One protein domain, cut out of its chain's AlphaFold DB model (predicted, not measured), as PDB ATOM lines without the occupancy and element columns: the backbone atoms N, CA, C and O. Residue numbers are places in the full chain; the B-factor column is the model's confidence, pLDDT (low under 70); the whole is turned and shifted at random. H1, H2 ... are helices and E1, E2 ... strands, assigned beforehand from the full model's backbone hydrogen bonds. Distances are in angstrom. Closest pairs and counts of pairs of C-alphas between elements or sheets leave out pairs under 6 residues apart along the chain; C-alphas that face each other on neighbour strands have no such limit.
ATOM      1  N   SER A  16     185.283 223.141 197.251       77.56
ATOM      2  CA  SER A  16     183.841 222.992 197.327       77.56
ATOM      3  C   SER A  16     183.492 221.554 196.976       77.56
ATOM      4  O   SER A  16     183.870 221.063 195.915       77.56
ATOM      5  N   LEU A  17     182.795 220.891 197.886       85.69
ATOM      6  CA  LEU A  17     182.247 219.555 197.695       85.69
ATOM      7  C   LEU A  17     180.745 219.705 197.528       85.69
ATOM      8  O   LEU A  17     180.125 220.411 198.314       85.69
ATOM      9  N   ASP A  18     180.187 219.082 196.503       89.88
ATOM     10  CA  ASP A  18     178.807 219.259 196.062       89.88
ATOM     11  C   ASP A  18     177.825 218.503 196.970       89.88
ATOM     12  O   ASP A  18     176.744 219.003 197.283       89.88
ATOM     13  N   TYR A  19     178.213 217.307 197.421       91.19
ATOM     14  CA  TYR A  19     177.404 216.475 198.306       91.19
ATOM     15  C   TYR A  19     178.257 215.530 199.161       91.19
ATOM     16  O   TYR A  19     179.459 215.357 198.957       91.19
ATOM     17  N   SER A  20     177.635 214.914 200.163       92.50
ATOM     18  CA  SER A  20     178.233 213.877 201.005       92.50
ATOM     19  C   SER A  20     177.362 212.642 201.055       92.50
ATOM     20  O   SER A  20     176.152 212.760 201.193       92.50
ATOM     21  N   VAL A  21     177.985 211.473 201.036       93.31
ATOM     22  CA  VAL A  21     177.332 210.170 201.124       93.31
ATOM     23  C   VAL A  21     177.899 209.453 202.335       93.31
ATOM     24  O   VAL A  21     179.119 209.346 202.484       93.31
ATOM     25  N   THR A  22     177.023 208.978 203.211       94.19
ATOM     26  CA  THR A  22     177.406 208.128 204.336       94.19
ATOM     27  C   THR A  22     177.039 206.696 204.011       94.19
ATOM     28  O   THR A  22     175.886 206.397 203.701       94.19
ATOM     29  N   TYR A  23     178.022 205.816 204.115       93.50
ATOM     30  CA  TYR A  23     177.887 204.391 203.891       93.50
ATOM     31  C   TYR A  23     178.005 203.623 205.194       93.50
ATOM     32  O   TYR A  23     178.804 203.993 206.051       93.50
ATOM     33  N   VAL A  24     177.280 202.515 205.298       93.88
ATOM     34  CA  VAL A  24     177.561 201.443 206.251       93.88
ATOM     35  C   VAL A  24     178.320 200.320 205.544       93.88
ATOM     36  O   VAL A  24     178.004 199.968 204.407       93.88
ATOM     37  N   ILE A  25     179.318 199.762 206.227       90.94
ATOM     38  CA  ILE A  25     180.033 198.546 205.834       90.94
ATOM     39  C   ILE A  25     179.647 197.456 206.837       90.94
ATOM     40  O   ILE A  25     180.216 197.396 207.933       90.94
ATOM     41  N   PRO A  26     178.680 196.581 206.506       87.69
ATOM     42  CA  PRO A  26     178.122 195.638 207.476       87.69
ATOM     43  C   PRO A  26     179.163 194.693 208.075       87.69
ATOM     44  O   PRO A  26     179.126 194.400 209.267       87.69
ATOM     45  N   LYS A  27     180.132 194.252 207.264       84.38
ATOM     46  CA  LYS A  27     181.155 193.286 207.681       84.38
ATOM     47  C   LYS A  27     182.065 193.806 208.799       84.38
ATOM     48  O   LYS A  27     182.495 193.019 209.637       84.38
ATOM     49  N   SER A  28     182.371 195.103 208.804       81.12
ATOM     50  CA  SER A  28     183.180 195.751 209.844       81.12
ATOM     51  C   SER A  28     182.338 196.483 210.890       81.12
ATOM     52  O   SER A  28     182.898 196.949 211.880       81.12
ATOM     53  N   ASN A  29     181.014 196.562 210.698       84.25
ATOM     54  CA  ASN A  29     180.105 197.400 211.482       84.25
ATOM     55  C   ASN A  29     180.603 198.853 211.586       84.25
ATOM     56  O   ASN A  29     180.599 199.457 212.659       84.25
ATOM     57  N   ASP A  30     181.081 199.380 210.460       85.81
ATOM     58  CA  ASP A  30     181.670 200.710 210.367       85.81
ATOM     59  C   ASP A  30     180.869 201.610 209.427       85.81
ATOM     60  O   ASP A  30     180.116 201.135 208.572       85.81
ATOM     61  N   THR A  31     181.050 202.919 209.578       89.81
ATOM     62  CA  THR A  31     180.462 203.922 208.696       89.81
ATOM     63  C   THR A  31     181.531 204.799 208.072       89.81
ATOM     64  O   THR A  31     182.386 205.348 208.766       89.81
ATOM     65  N   ILE A  32     181.442 204.992 206.760       89.44
ATOM     66  CA  ILE A  32     182.359 205.842 206.003       89.44
ATOM     67  C   ILE A  32     181.571 206.984 205.393       89.44
ATOM     68  O   ILE A  32     180.594 206.763 204.684       89.44
ATOM     69  N   ARG A  33     182.038 208.211 205.616       90.88
ATOM     70  CA  ARG A  33     181.545 209.379 204.898       90.88
ATOM     71  C   ARG A  33     182.496 209.724 203.759       90.88
ATOM     72  O   ARG A  33     183.690 209.930 203.984       90.88
ATOM     73  N   LEU A  34     181.947 209.812 202.552       89.94
ATOM     74  CA  LEU A  34     182.626 210.323 201.368       89.94
ATOM     75  C   LEU A  34     181.955 211.625 200.951       89.94
ATOM     76  O   LEU A  34     180.746 211.676 200.756       89.94
ATOM     77  N   SER A  35     182.737 212.685 200.835       90.38
ATOM     78  CA  SER A  35     182.272 213.980 200.348       90.38
ATOM     79  C   SER A  35     182.842 214.199 198.955       90.38
ATOM     80  O   SER A  35     184.042 214.030 198.749       90.38
ATOM     81  N   ILE A  36     181.983 214.515 197.994       90.19
ATOM     82  CA  ILE A  36     182.291 214.479 196.565       90.19
ATOM     83  C   ILE A  36     182.103 215.875 195.983       90.19
ATOM     84  O   ILE A  36     181.095 216.521 196.253       90.19
ATOM     85  N   GLY A  37     183.065 216.335 195.187       88.75
ATOM     86  CA  GLY A  37     183.006 217.599 194.453       88.75
ATOM     87  C   GLY A  37     183.515 217.469 193.021       88.75
ATOM     88  O   GLY A  37     184.183 216.490 192.671       88.75
ATOM     89  N   ASP A  38     183.202 218.466 192.193       84.75
ATOM     90  CA  ASP A  38     183.604 218.545 190.776       84.75
ATOM     91  C   ASP A  38     183.252 217.254 190.012       84.75
ATOM     92  O   ASP A  38     184.083 216.657 189.321       84.75
ATOM     93  N   SER A  39     182.008 216.784 190.186       80.25
ATOM     94  CA  SER A  39     181.478 215.568 189.535       80.25
ATOM     95  C   SER A  39     182.304 214.296 189.789       80.25
ATOM     96  O   SER A  39     182.443 213.453 188.904       80.25
ATOM     97  N   GLY A  40     182.887 214.157 190.984       78.88
ATOM     98  CA  GLY A  40     183.683 212.983 191.358       78.88
ATOM     99  C   GLY A  40     185.190 213.187 191.323       78.88
ATOM    100  O   GLY A  40     185.920 212.354 191.855       78.88
ATOM    101  N   LYS A  41     185.678 214.283 190.733       84.88
ATOM    102  CA  LYS A  41     187.124 214.542 190.603       84.88
ATOM    103  C   LYS A  41     187.782 214.915 191.925       84.88
ATOM    104  O   LYS A  41     188.998 214.776 192.050       84.88
ATOM    105  N   MET A  42     186.985 215.368 192.890       86.69
ATOM    106  CA  MET A  42     187.416 215.664 194.250       86.69
ATOM    107  C   MET A  42     186.688 214.733 195.213       86.69
ATOM    108  O   MET A  42     185.460 214.756 195.286       86.69
ATOM    109  N   ILE A  43     187.439 213.933 195.966       86.94
ATOM    110  CA  ILE A  43     186.882 213.006 196.956       86.94
ATOM    111  C   ILE A  43     187.555 213.269 198.290       86.94
ATOM    112  O   ILE A  43     188.772 213.164 198.411       86.94
ATOM    113  N   PHE A  44     186.760 213.583 199.301       87.06
ATOM    114  CA  PHE A  44     187.218 213.790 200.663       87.06
ATOM    115  C   PHE A  44     186.633 212.745 201.609       87.06
ATOM    116  O   PHE A  44     185.449 212.410 201.532       87.06
ATOM    117  N   THR A  45     187.442 212.287 202.557       85.25
ATOM    118  CA  THR A  45     186.992 211.467 203.680       85.25
ATOM    119  C   THR A  45     187.803 211.762 204.937       85.25
ATOM    120  O   THR A  45     189.002 212.030 204.882       85.25
ATOM    121  N   ASP A  46     187.139 211.692 206.080       81.38
ATOM    122  CA  ASP A  46     187.711 211.725 207.427       81.38
ATOM    123  C   ASP A  46     187.512 210.383 208.157       81.38
ATOM    124  O   ASP A  46     187.597 210.302 209.384       81.38
ATOM    125  N   SER A  47     187.235 209.310 207.403       79.75
ATOM    126  CA  SER A  47     187.052 207.972 207.962       79.75
ATOM    127  C   SER A  47     188.330 207.482 208.641       79.75
ATOM    128  O   SER A  47     189.362 207.267 208.000       79.75
ATOM    129  N   LYS A  48     188.226 207.223 209.948       75.06
ATOM    130  CA  LYS A  48     189.313 206.653 210.755       75.06
ATOM    131  C   LYS A  48     189.754 205.280 210.251       75.06
ATOM    132  O   LYS A  48     190.937 204.957 210.312       75.06
ATOM    133  N   SER A  49     188.830 204.475 209.738       73.25
ATOM    134  CA  SER A  49     189.147 203.140 209.226       73.25
ATOM    135  C   SER A  49     189.936 203.206 207.924       73.25
ATOM    136  O   SER A  49     190.973 202.552 207.819       73.25
ATOM    137  N   LEU A  50     189.535 204.073 206.984       69.44
ATOM    138  CA  LEU A  50     190.324 204.316 205.769       69.44
ATOM    139  C   LEU A  50     191.687 204.921 206.104       69.44
ATOM    140  O   LEU A  50     192.696 204.513 205.537       69.44
ATOM    141  N   ALA A  51     191.738 205.840 207.070       66.44
ATOM    142  CA  ALA A  51     192.985 206.396 207.584       66.44
ATOM    143  C   ALA A  51     193.923 205.319 208.153       66.44
ATOM    144  O   ALA A  51     195.126 205.350 207.896       66.44
ATOM    145  N   LYS A  52     193.382 204.350 208.903       67.00
ATOM    146  CA  LYS A  52     194.135 203.237 209.497       67.00
ATOM    147  C   LYS A  52     194.706 202.309 208.426       67.00
ATOM    148  O   LYS A  52     195.888 201.969 208.482       67.00
ATOM    149  N   GLU A  53     193.892 201.921 207.446       67.75
ATOM    150  CA  GLU A  53     194.326 201.076 206.326       67.75
ATOM    151  C   GLU A  53     195.364 201.786 205.453       67.75
ATOM    152  O   GLU A  53     196.408 201.210 205.122       67.75
ATOM    153  N   PHE A  54     195.143 203.068 205.165       63.22
ATOM    154  CA  PHE A  54     196.105 203.895 204.449       63.22
ATOM    155  C   PHE A  54     197.423 204.005 205.229       63.22
ATOM    156  O   PHE A  54     198.479 203.660 204.709       63.22
ATOM    157  N   GLY A  55     197.378 204.370 206.513       58.03
ATOM    158  CA  GLY A  55     198.558 204.441 207.379       58.03
ATOM    159  C   GLY A  55     199.328 203.120 207.463       58.03
ATOM    160  O   GLY A  55     200.557 203.128 207.449       58.03
ATOM    161  N   SER A  56     198.628 201.980 207.462       59.97
ATOM    162  CA  SER A  56     199.262 200.655 207.434       59.97
ATOM    163  C   SER A  56     200.004 200.370 206.122       59.97
ATOM    164  O   SER A  56     201.079 199.772 206.142       59.97
ATOM    165  N   SER A  57     199.494 200.877 204.994       56.66
ATOM    166  CA  SER A  57     200.114 200.732 203.668       56.66
ATOM    167  C   SER A  57     201.372 201.597 203.512       56.66
ATOM    168  O   SER A  57     202.286 201.245 202.770       56.66
ATOM    169  N   PHE A  58     201.458 202.697 204.266       53.28
ATOM    170  CA  PHE A  58     202.616 203.596 204.339       53.28
ATOM    171  C   PHE A  58     203.460 203.376 205.607       53.28
ATOM    172  O   PHE A  58     204.266 204.234 205.967       53.28
ATOM    173  N   GLY A  59     203.303 202.227 206.279       45.25
ATOM    174  CA  GLY A  59     203.817 201.928 207.626       45.25
ATOM    175  C   GLY A  59     205.334 202.034 207.846       45.25
ATOM    176  O   GLY A  59     205.791 201.872 208.973       45.25
ATOM    177  N   SER A  60     206.130 202.339 206.818       49.12
ATOM    178  CA  SER A  60     207.546 202.704 206.962       49.12
ATOM    179  C   SER A  60     207.785 204.197 207.239       49.12
ATOM    180  O   SER A  60     208.880 204.555 207.668       49.12
ATOM    181  N   LEU A  61     206.792 205.065 207.009       49.28
ATOM    182  CA  LEU A  61     206.918 206.523 207.137       49.28
ATOM    183  C   LEU A  61     206.308 207.091 208.427       49.28
ATOM    184  O   LEU A  61     206.701 208.179 208.840       49.28
ATOM    185  N   ILE A  62     205.379 206.377 209.075       49.06
ATOM    186  CA  ILE A  62     204.701 206.843 210.296       49.06
ATOM    187  C   ILE A  62     204.951 205.839 211.430       49.06
ATOM    188  O   ILE A  62     204.276 204.811 211.508       49.06
ATOM    189  N   PRO A  63     205.918 206.102 212.322       44.91
ATOM    190  CA  PRO A  63     206.290 205.174 213.377       44.91
ATOM    191  C   PRO A  63     205.366 205.335 214.592       44.91
ATOM    192  O   PRO A  63     205.818 205.826 215.615       44.91
ATOM    193  N   THR A  64     204.086 204.946 214.518       51.56
ATOM    194  CA  THR A  64     203.233 204.850 215.728       51.56
ATOM    195  C   THR A  64     201.906 204.113 215.519       51.56
ATOM    196  O   THR A  64     201.414 203.983 214.402       51.56
ATOM    197  N   ALA A  65     201.349 203.626 216.638       53.97
ATOM    198  CA  ALA A  65     200.176 202.760 216.751       53.97
ATOM    199  C   ALA A  65     198.947 203.256 215.944       53.97
ATOM    200  O   ALA A  65     198.459 204.354 216.209       53.97
ATOM    201  N   PRO A  66     198.379 202.433 215.040       55.62
ATOM    202  CA  PRO A  66     197.276 202.823 214.150       55.62
ATOM    203  C   PRO A  66     195.960 203.227 214.842       55.62
ATOM    204  O   PRO A  66     195.043 203.700 214.183       55.62
ATOM    205  N   GLU A  67     195.822 202.995 216.150       57.62
ATOM    206  CA  GLU A  67     194.580 203.231 216.903       57.62
ATOM    207  C   GLU A  67     194.421 204.671 217.415       57.62
ATOM    208  O   GLU A  67     193.344 205.037 217.875       57.62
ATOM    209  N   GLN A  68     195.469 205.497 217.325       58.22
ATOM    210  CA  GLN A  68     195.453 206.905 217.756       58.22
ATOM    211  C   GLN A  68     195.585 207.891 216.589       58.22
ATOM    212  O   GLN A  68     195.886 209.065 216.806       58.22
ATOM    213  N   THR A  69     195.386 207.409 215.362       64.62
ATOM    214  CA  THR A  69     195.549 208.202 214.146       64.62
ATOM    215  C   THR A  69     194.190 208.668 213.642       64.62
ATOM    216  O   THR A  69     193.401 207.867 213.147       64.62
ATOM    217  N   ASP A  70     193.930 209.969 213.732       72.50
ATOM    218  CA  ASP A  70     192.871 210.603 212.946       72.50
ATOM    219  C   ASP A  70     193.489 211.041 211.620       72.50
ATOM    220  O   ASP A  70     194.520 211.715 211.633       72.50
ATOM    221  N   ALA A  71     192.893 210.689 210.477       75.12
ATOM    222  CA  ALA A  71     193.333 211.258 209.210       75.12
ATOM    223  C   ALA A  71     192.188 211.791 208.363       75.12
ATOM    224  O   ALA A  71     191.085 211.249 208.338       75.12
ATOM    225  N   LYS A  72     192.502 212.864 207.649       80.19
ATOM    226  CA  LYS A  72     191.686 213.430 206.588       80.19
ATOM    227  C   LYS A  72     192.417 213.194 205.285       80.19
ATOM    228  O   LYS A  72     193.593 213.543 205.173       80.19
ATOM    229  N   ILE A  73     191.723 212.617 204.319       81.44
ATOM    230  CA  ILE A  73     192.255 212.315 202.997       81.44
ATOM    231  C   ILE A  73     191.410 213.068 201.986       81.44
ATOM    232  O   ILE A  73     190.182 213.004 201.999       81.44
ATOM    233  N   LEU A  74     192.092 213.762 201.095       85.19
ATOM    234  CA  LEU A  74     191.510 214.391 199.934       85.19
ATOM    235  C   LEU A  74     192.242 213.883 198.694       85.19
ATOM    236  O   LEU A  74     193.454 214.049 198.563       85.19
ATOM    237  N   LEU A  75     191.480 213.309 197.776       83.12
ATOM    238  CA  LEU A  75     191.922 212.922 196.447       83.12
ATOM    239  C   LEU A  75     191.489 214.005 195.462       83.12
ATOM    240  O   LEU A  75     190.296 214.248 195.295       83.12
ATOM    241  N   ASP A  76     192.467 214.635 194.821       84.62
ATOM    242  CA  ASP A  76     192.290 215.487 193.652       84.62
ATOM    243  C   ASP A  76     192.737 214.691 192.424       84.62
ATOM    244  O   ASP A  76     193.915 214.652 192.050       84.62
ATOM    245  N   LEU A  77     191.774 214.007 191.815       80.44
ATOM    246  CA  LEU A  77     192.003 213.140 190.663       80.44
ATOM    247  C   LEU A  77     192.284 213.951 189.392       80.44
ATOM    248  O   LEU A  77     192.900 213.446 188.460       80.44
ATOM    249  N   LYS A  78     191.910 215.234 189.366       80.81
ATOM    250  CA  LYS A  78     192.220 216.144 188.257       80.81
ATOM    251  C   LYS A  78     193.689 216.555 188.267       80.81
ATOM    252  O   LYS A  78     194.312 216.640 187.209       80.81
ATOM    253  N   ALA A  79     194.243 216.818 189.447       81.50
ATOM    254  CA  ALA A  79     195.645 217.179 189.627       81.50
ATOM    255  C   ALA A  79     196.563 215.966 189.870       81.50
ATOM    256  O   ALA A  79     197.779 216.143 189.963       81.50
ATOM    257  N   ASN A  80     196.005 214.754 189.977       78.50
ATOM    258  CA  ASN A  80     196.698 213.546 190.440       78.50
ATOM    259  C   ASN A  80     197.392 213.754 191.797       78.50
ATOM    260  O   ASN A  80     198.512 213.287 192.028       78.50
ATOM    261  N   LYS A  81     196.739 214.494 192.697       83.44
ATOM    262  CA  LYS A  81     197.259 214.807 194.029       83.44
ATOM    263  C   LYS A  81     196.433 214.137 195.106       83.44
ATOM    264  O   LYS A  81     195.212 214.077 195.041       83.44
ATOM    265  N   MET A  82     197.128 213.676 196.132       81.38
ATOM    266  CA  MET A  82     196.520 213.280 197.386       81.38
ATOM    267  C   MET A  82     197.040 214.193 198.481       81.38
ATOM    268  O   MET A  82     198.245 214.355 198.668       81.38
ATOM    269  N   TYR A  83     196.110 214.762 199.225       82.06
ATOM    270  CA  TYR A  83     196.380 215.596 200.376       82.06
ATOM    271  C   TYR A  83     195.937 214.841 201.620       82.06
ATOM    272  O   TYR A  83     194.796 214.389 201.703       82.06
ATOM    273  N   MET A  84     196.842 214.697 202.580       78.44
ATOM    274  CA  MET A  84     196.567 214.013 203.833       78.44
ATOM    275  C   MET A  84     196.944 214.897 205.010       78.44
ATOM    276  O   MET A  84     198.040 215.452 205.056       78.44
ATOM    277  N   GLU A  85     196.055 214.967 205.987       78.69
ATOM    278  CA  GLU A  85     196.364 215.409 207.341       78.69
ATOM    279  C   GLU A  85     196.236 214.188 208.238       78.69
ATOM    280  O   GLU A  85     195.157 213.614 208.309       78.69
ATOM    281  N   ALA A  86     197.315 213.777 208.895       75.25
ATOM    282  CA  ALA A  86     197.309 212.704 209.879       75.25
ATOM    283  C   ALA A  86     197.694 213.282 211.240       75.25
ATOM    284  O   ALA A  86     198.742 213.912 211.385       75.25
ATOM    285  N   LYS A  87     196.855 213.065 212.245       73.56
ATOM    286  CA  LYS A  87     197.100 213.472 213.621       73.56
ATOM    287  C   LYS A  87     197.357 212.239 214.472       73.56
ATOM    288  O   LYS A  87     196.497 211.369 214.553       73.56
ATOM    289  N   VAL A  88     198.517 212.194 215.122       71.25
ATOM    290  CA  VAL A  88     198.891 211.142 216.074       71.25
ATOM    291  C   VAL A  88     199.280 211.790 217.396       71.25
ATOM    292  O   VAL A  88     200.316 212.456 217.489       71.25
ATOM    293  N   ALA A  89     198.446 211.594 218.419       71.50
ATOM    294  CA  ALA A  89     198.525 212.335 219.679       71.50
ATOM    295  C   ALA A  89     198.579 213.860 219.421       71.50
ATOM    296  O   ALA A  89     197.641 214.417 218.846       71.50
ATOM    297  N   ASP A  90     199.675 214.519 219.798       72.88
ATOM    298  CA  ASP A  90     199.885 215.960 219.596       72.88
ATOM    299  C   ASP A  90     200.627 216.297 218.292       72.88
ATOM    300  O   ASP A  90     200.830 217.470 217.976       72.88
ATOM    301  N   ASN A  91     201.025 215.293 217.507       62.78
ATOM    302  CA  ASN A  91     201.726 215.500 216.244       62.78
ATOM    303  C   ASN A  91     200.730 215.588 215.092       62.78
ATOM    304  O   ASN A  91     199.859 214.728 214.953       62.78
ATOM    305  N   VAL A  92     200.900 216.590 214.230       72.44
ATOM    306  CA  VAL A  92     200.165 216.714 212.968       72.44
ATOM    307  C   VAL A  92     201.153 216.581 211.820       72.44
ATOM    308  O   VAL A  92     202.099 217.357 211.699       72.44
ATOM    309  N   MET A  93     200.931 215.583 210.975       70.56
ATOM    310  CA  MET A  93     201.657 215.370 209.733       70.56
ATOM    311  C   MET A  93     200.775 215.800 208.569       70.56
ATOM    312  O   MET A  93     199.631 215.368 208.449       70.56
ATOM    313  N   LEU A  94     201.326 216.638 207.697       73.19
ATOM    314  CA  LEU A  94     200.665 217.085 206.479       73.19
ATOM    315  C   LEU A  94     201.442 216.557 205.279       73.19
ATOM    316  O   LEU A  94     202.644 216.791 205.158       73.19
ATOM    317  N   MET A  95     200.757 215.844 204.395       74.69
ATOM    318  CA  MET A  95     201.347 215.242 203.205       74.69
ATOM    319  C   MET A  95     200.627 215.750 201.961       74.69
ATOM    320  O   MET A  95     199.403 215.727 201.882       74.69
ATOM    321  N   ASN A  96     201.413 216.201 200.988       81.19
ATOM    322  CA  ASN A  96     200.973 216.480 199.628       81.19
ATOM    323  C   ASN A  96     201.725 215.510 198.719       81.19
ATOM    324  O   ASN A  96     202.932 215.649 198.507       81.19
ATOM    325  N   LEU A  97     201.017 214.488 198.261       75.50
ATOM    326  CA  LEU A  97     201.566 213.381 197.505       75.50
ATOM    327  C   LEU A  97     201.158 213.524 196.045       75.50
ATOM    328  O   LEU A  97     199.984 213.680 195.716       75.50
ATOM    329  N   ASP A  98     202.148 213.433 195.163       79.00
ATOM    330  CA  ASP A  98     201.878 213.134 193.767       79.00
ATOM    331  C   ASP A  98     201.552 211.651 193.662       79.00
ATOM    332  O   ASP A  98     202.426 210.811 193.891       79.00
ATOM    333  N   ILE A  99     200.296 211.334 193.360       72.00
ATOM    334  CA  ILE A  99     199.825 209.952 193.319       72.00
ATOM    335  C   ILE A  99     200.653 209.177 192.284       72.00
ATOM    336  O   ILE A  99     201.027 208.032 192.541       72.00
ATOM    337  N   LEU A 100     201.048 209.820 191.171       71.31
ATOM    338  CA  LEU A 100     201.826 209.202 190.086       71.31
ATOM    339  C   LEU A 100     203.187 208.664 190.546       71.31
ATOM    340  O   LEU A 100     203.724 207.755 189.920       71.31
ATOM    341  N   ASN A 101     203.742 209.183 191.645       68.56
ATOM    342  CA  ASN A 101     205.020 208.715 192.187       68.56
ATOM    343  C   ASN A 101     204.900 207.436 193.031       68.56
ATOM    344  O   ASN A 101     205.908 206.768 193.257       68.56
ATOM    345  N   PHE A 102     203.698 207.102 193.503       62.00
ATOM    346  CA  PHE A 102     203.420 205.892 194.293       62.00
ATOM    347  C   PHE A 102     202.790 204.778 193.457       62.00
ATOM    348  O   PHE A 102     202.609 203.656 193.925       62.00
ATOM    349  N   ILE A 103     202.484 205.098 192.207       58.84
ATOM    350  CA  ILE A 103     201.931 204.196 191.221       58.84
ATOM    351  C   ILE A 103     203.044 203.284 190.666       58.84
ATOM    352  O   ILE A 103     204.073 203.778 190.186       58.84
ATOM    353  N   PRO A 104     202.867 201.949 190.700       54.78
ATOM    354  CA  PRO A 104     203.749 201.022 190.005       54.78
ATOM    355  C   PRO A 104     203.825 201.378 188.517       54.78
ATOM    356  O   PRO A 104     202.809 201.604 187.867       54.78
TER     357      PRO A 104
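What this domain is: This is residues 16 to 104 of the 219 residues of an uncharacterized protein of Muricauda sp (UniProt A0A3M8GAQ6). One twisted sheet of six antiparallel strands makes a wall, with a single short helix, H1, standing over one of its faces at strand E4 and the other face bare. A long link, residues 58 to 68, leads from H1 back to E4, and E1 and E6 make the two edges of the wall. The printed part has 89 residues, with six named strands and one named helix in the chain order E1 E2 E3 H1 E4 E5 E6; the sheet's order is E1 - E2 - E3 - E4 - E5 - E6, and the class is mostly strand. The whole is compact, with a radius of gyration of the C-alphas of 13.5 A and spans of 36 by 33 by 28 A.

Where its parts are: E1 is residues 19 to 25, 19.6 A long, and begins at C-alpha 19 at (177.404, 216.475, 198.306). E2 is residues 30 to 37, 23.2 A long, and E3 is residues 42 to 45, 10.3 A. H1 is residues 48 to 57, 14.2 A long, with C-alpha 48 at (189.313, 206.653, 210.755). E4, residues 69 to 76, is 22.0 A long; E5, residues 81 to 88, is 22.4 A long. E6, residues 91 to 98, is 22.6 A long and ends at C-alpha 98 at (201.878, 213.134, 193.767).

How they stand to each other: E1 E2 E3 form one meander, each strand the antiparallel neighbour of the one before, and E4 E5 E6 form another. In the hairpin E1 and E2, N 21 and O 34 are within hydrogen-bond range at 2.8 A. In the hairpin E2 and E3, N 35 and O 44 are 2.8 A apart. E3 and E4 are antiparallel neighbours at 170 degrees between their directions, with N 45 and O 73 2.9 A apart. In the hairpin E4 and E5, N 72 and O 85 are 2.8 A apart, and in the hairpin E5 and E6, N 84 and O 95 are 2.8 A apart. H1 is on the sheet, making two layers, a helix on one face of a sheet. It lies over E4 at a height over the sheet of 7.1 A and stands up from the sheet, its line rising 56 degrees out of the local plane. The closest C-alphas of H1 and E4 are those of Ala 51 and Ala 71, 5.1 A apart. Every O i to N i+4 pair in H1 is within hydrogen-bond range. The edge strands E1 and E6 are apart.

The domain as a whole: The two C-alphas farthest apart, those of Ser 39 and Pro 63, are 35.9 A from each other. The printed part has no cut. The link from H1 to E4, 11 residues, is long; the other links between named elements are tight. The mean pLDDT of the printed part is 75.4, and it is under 70 at residues 50 to 69, residue 91 and residues 101 to 104.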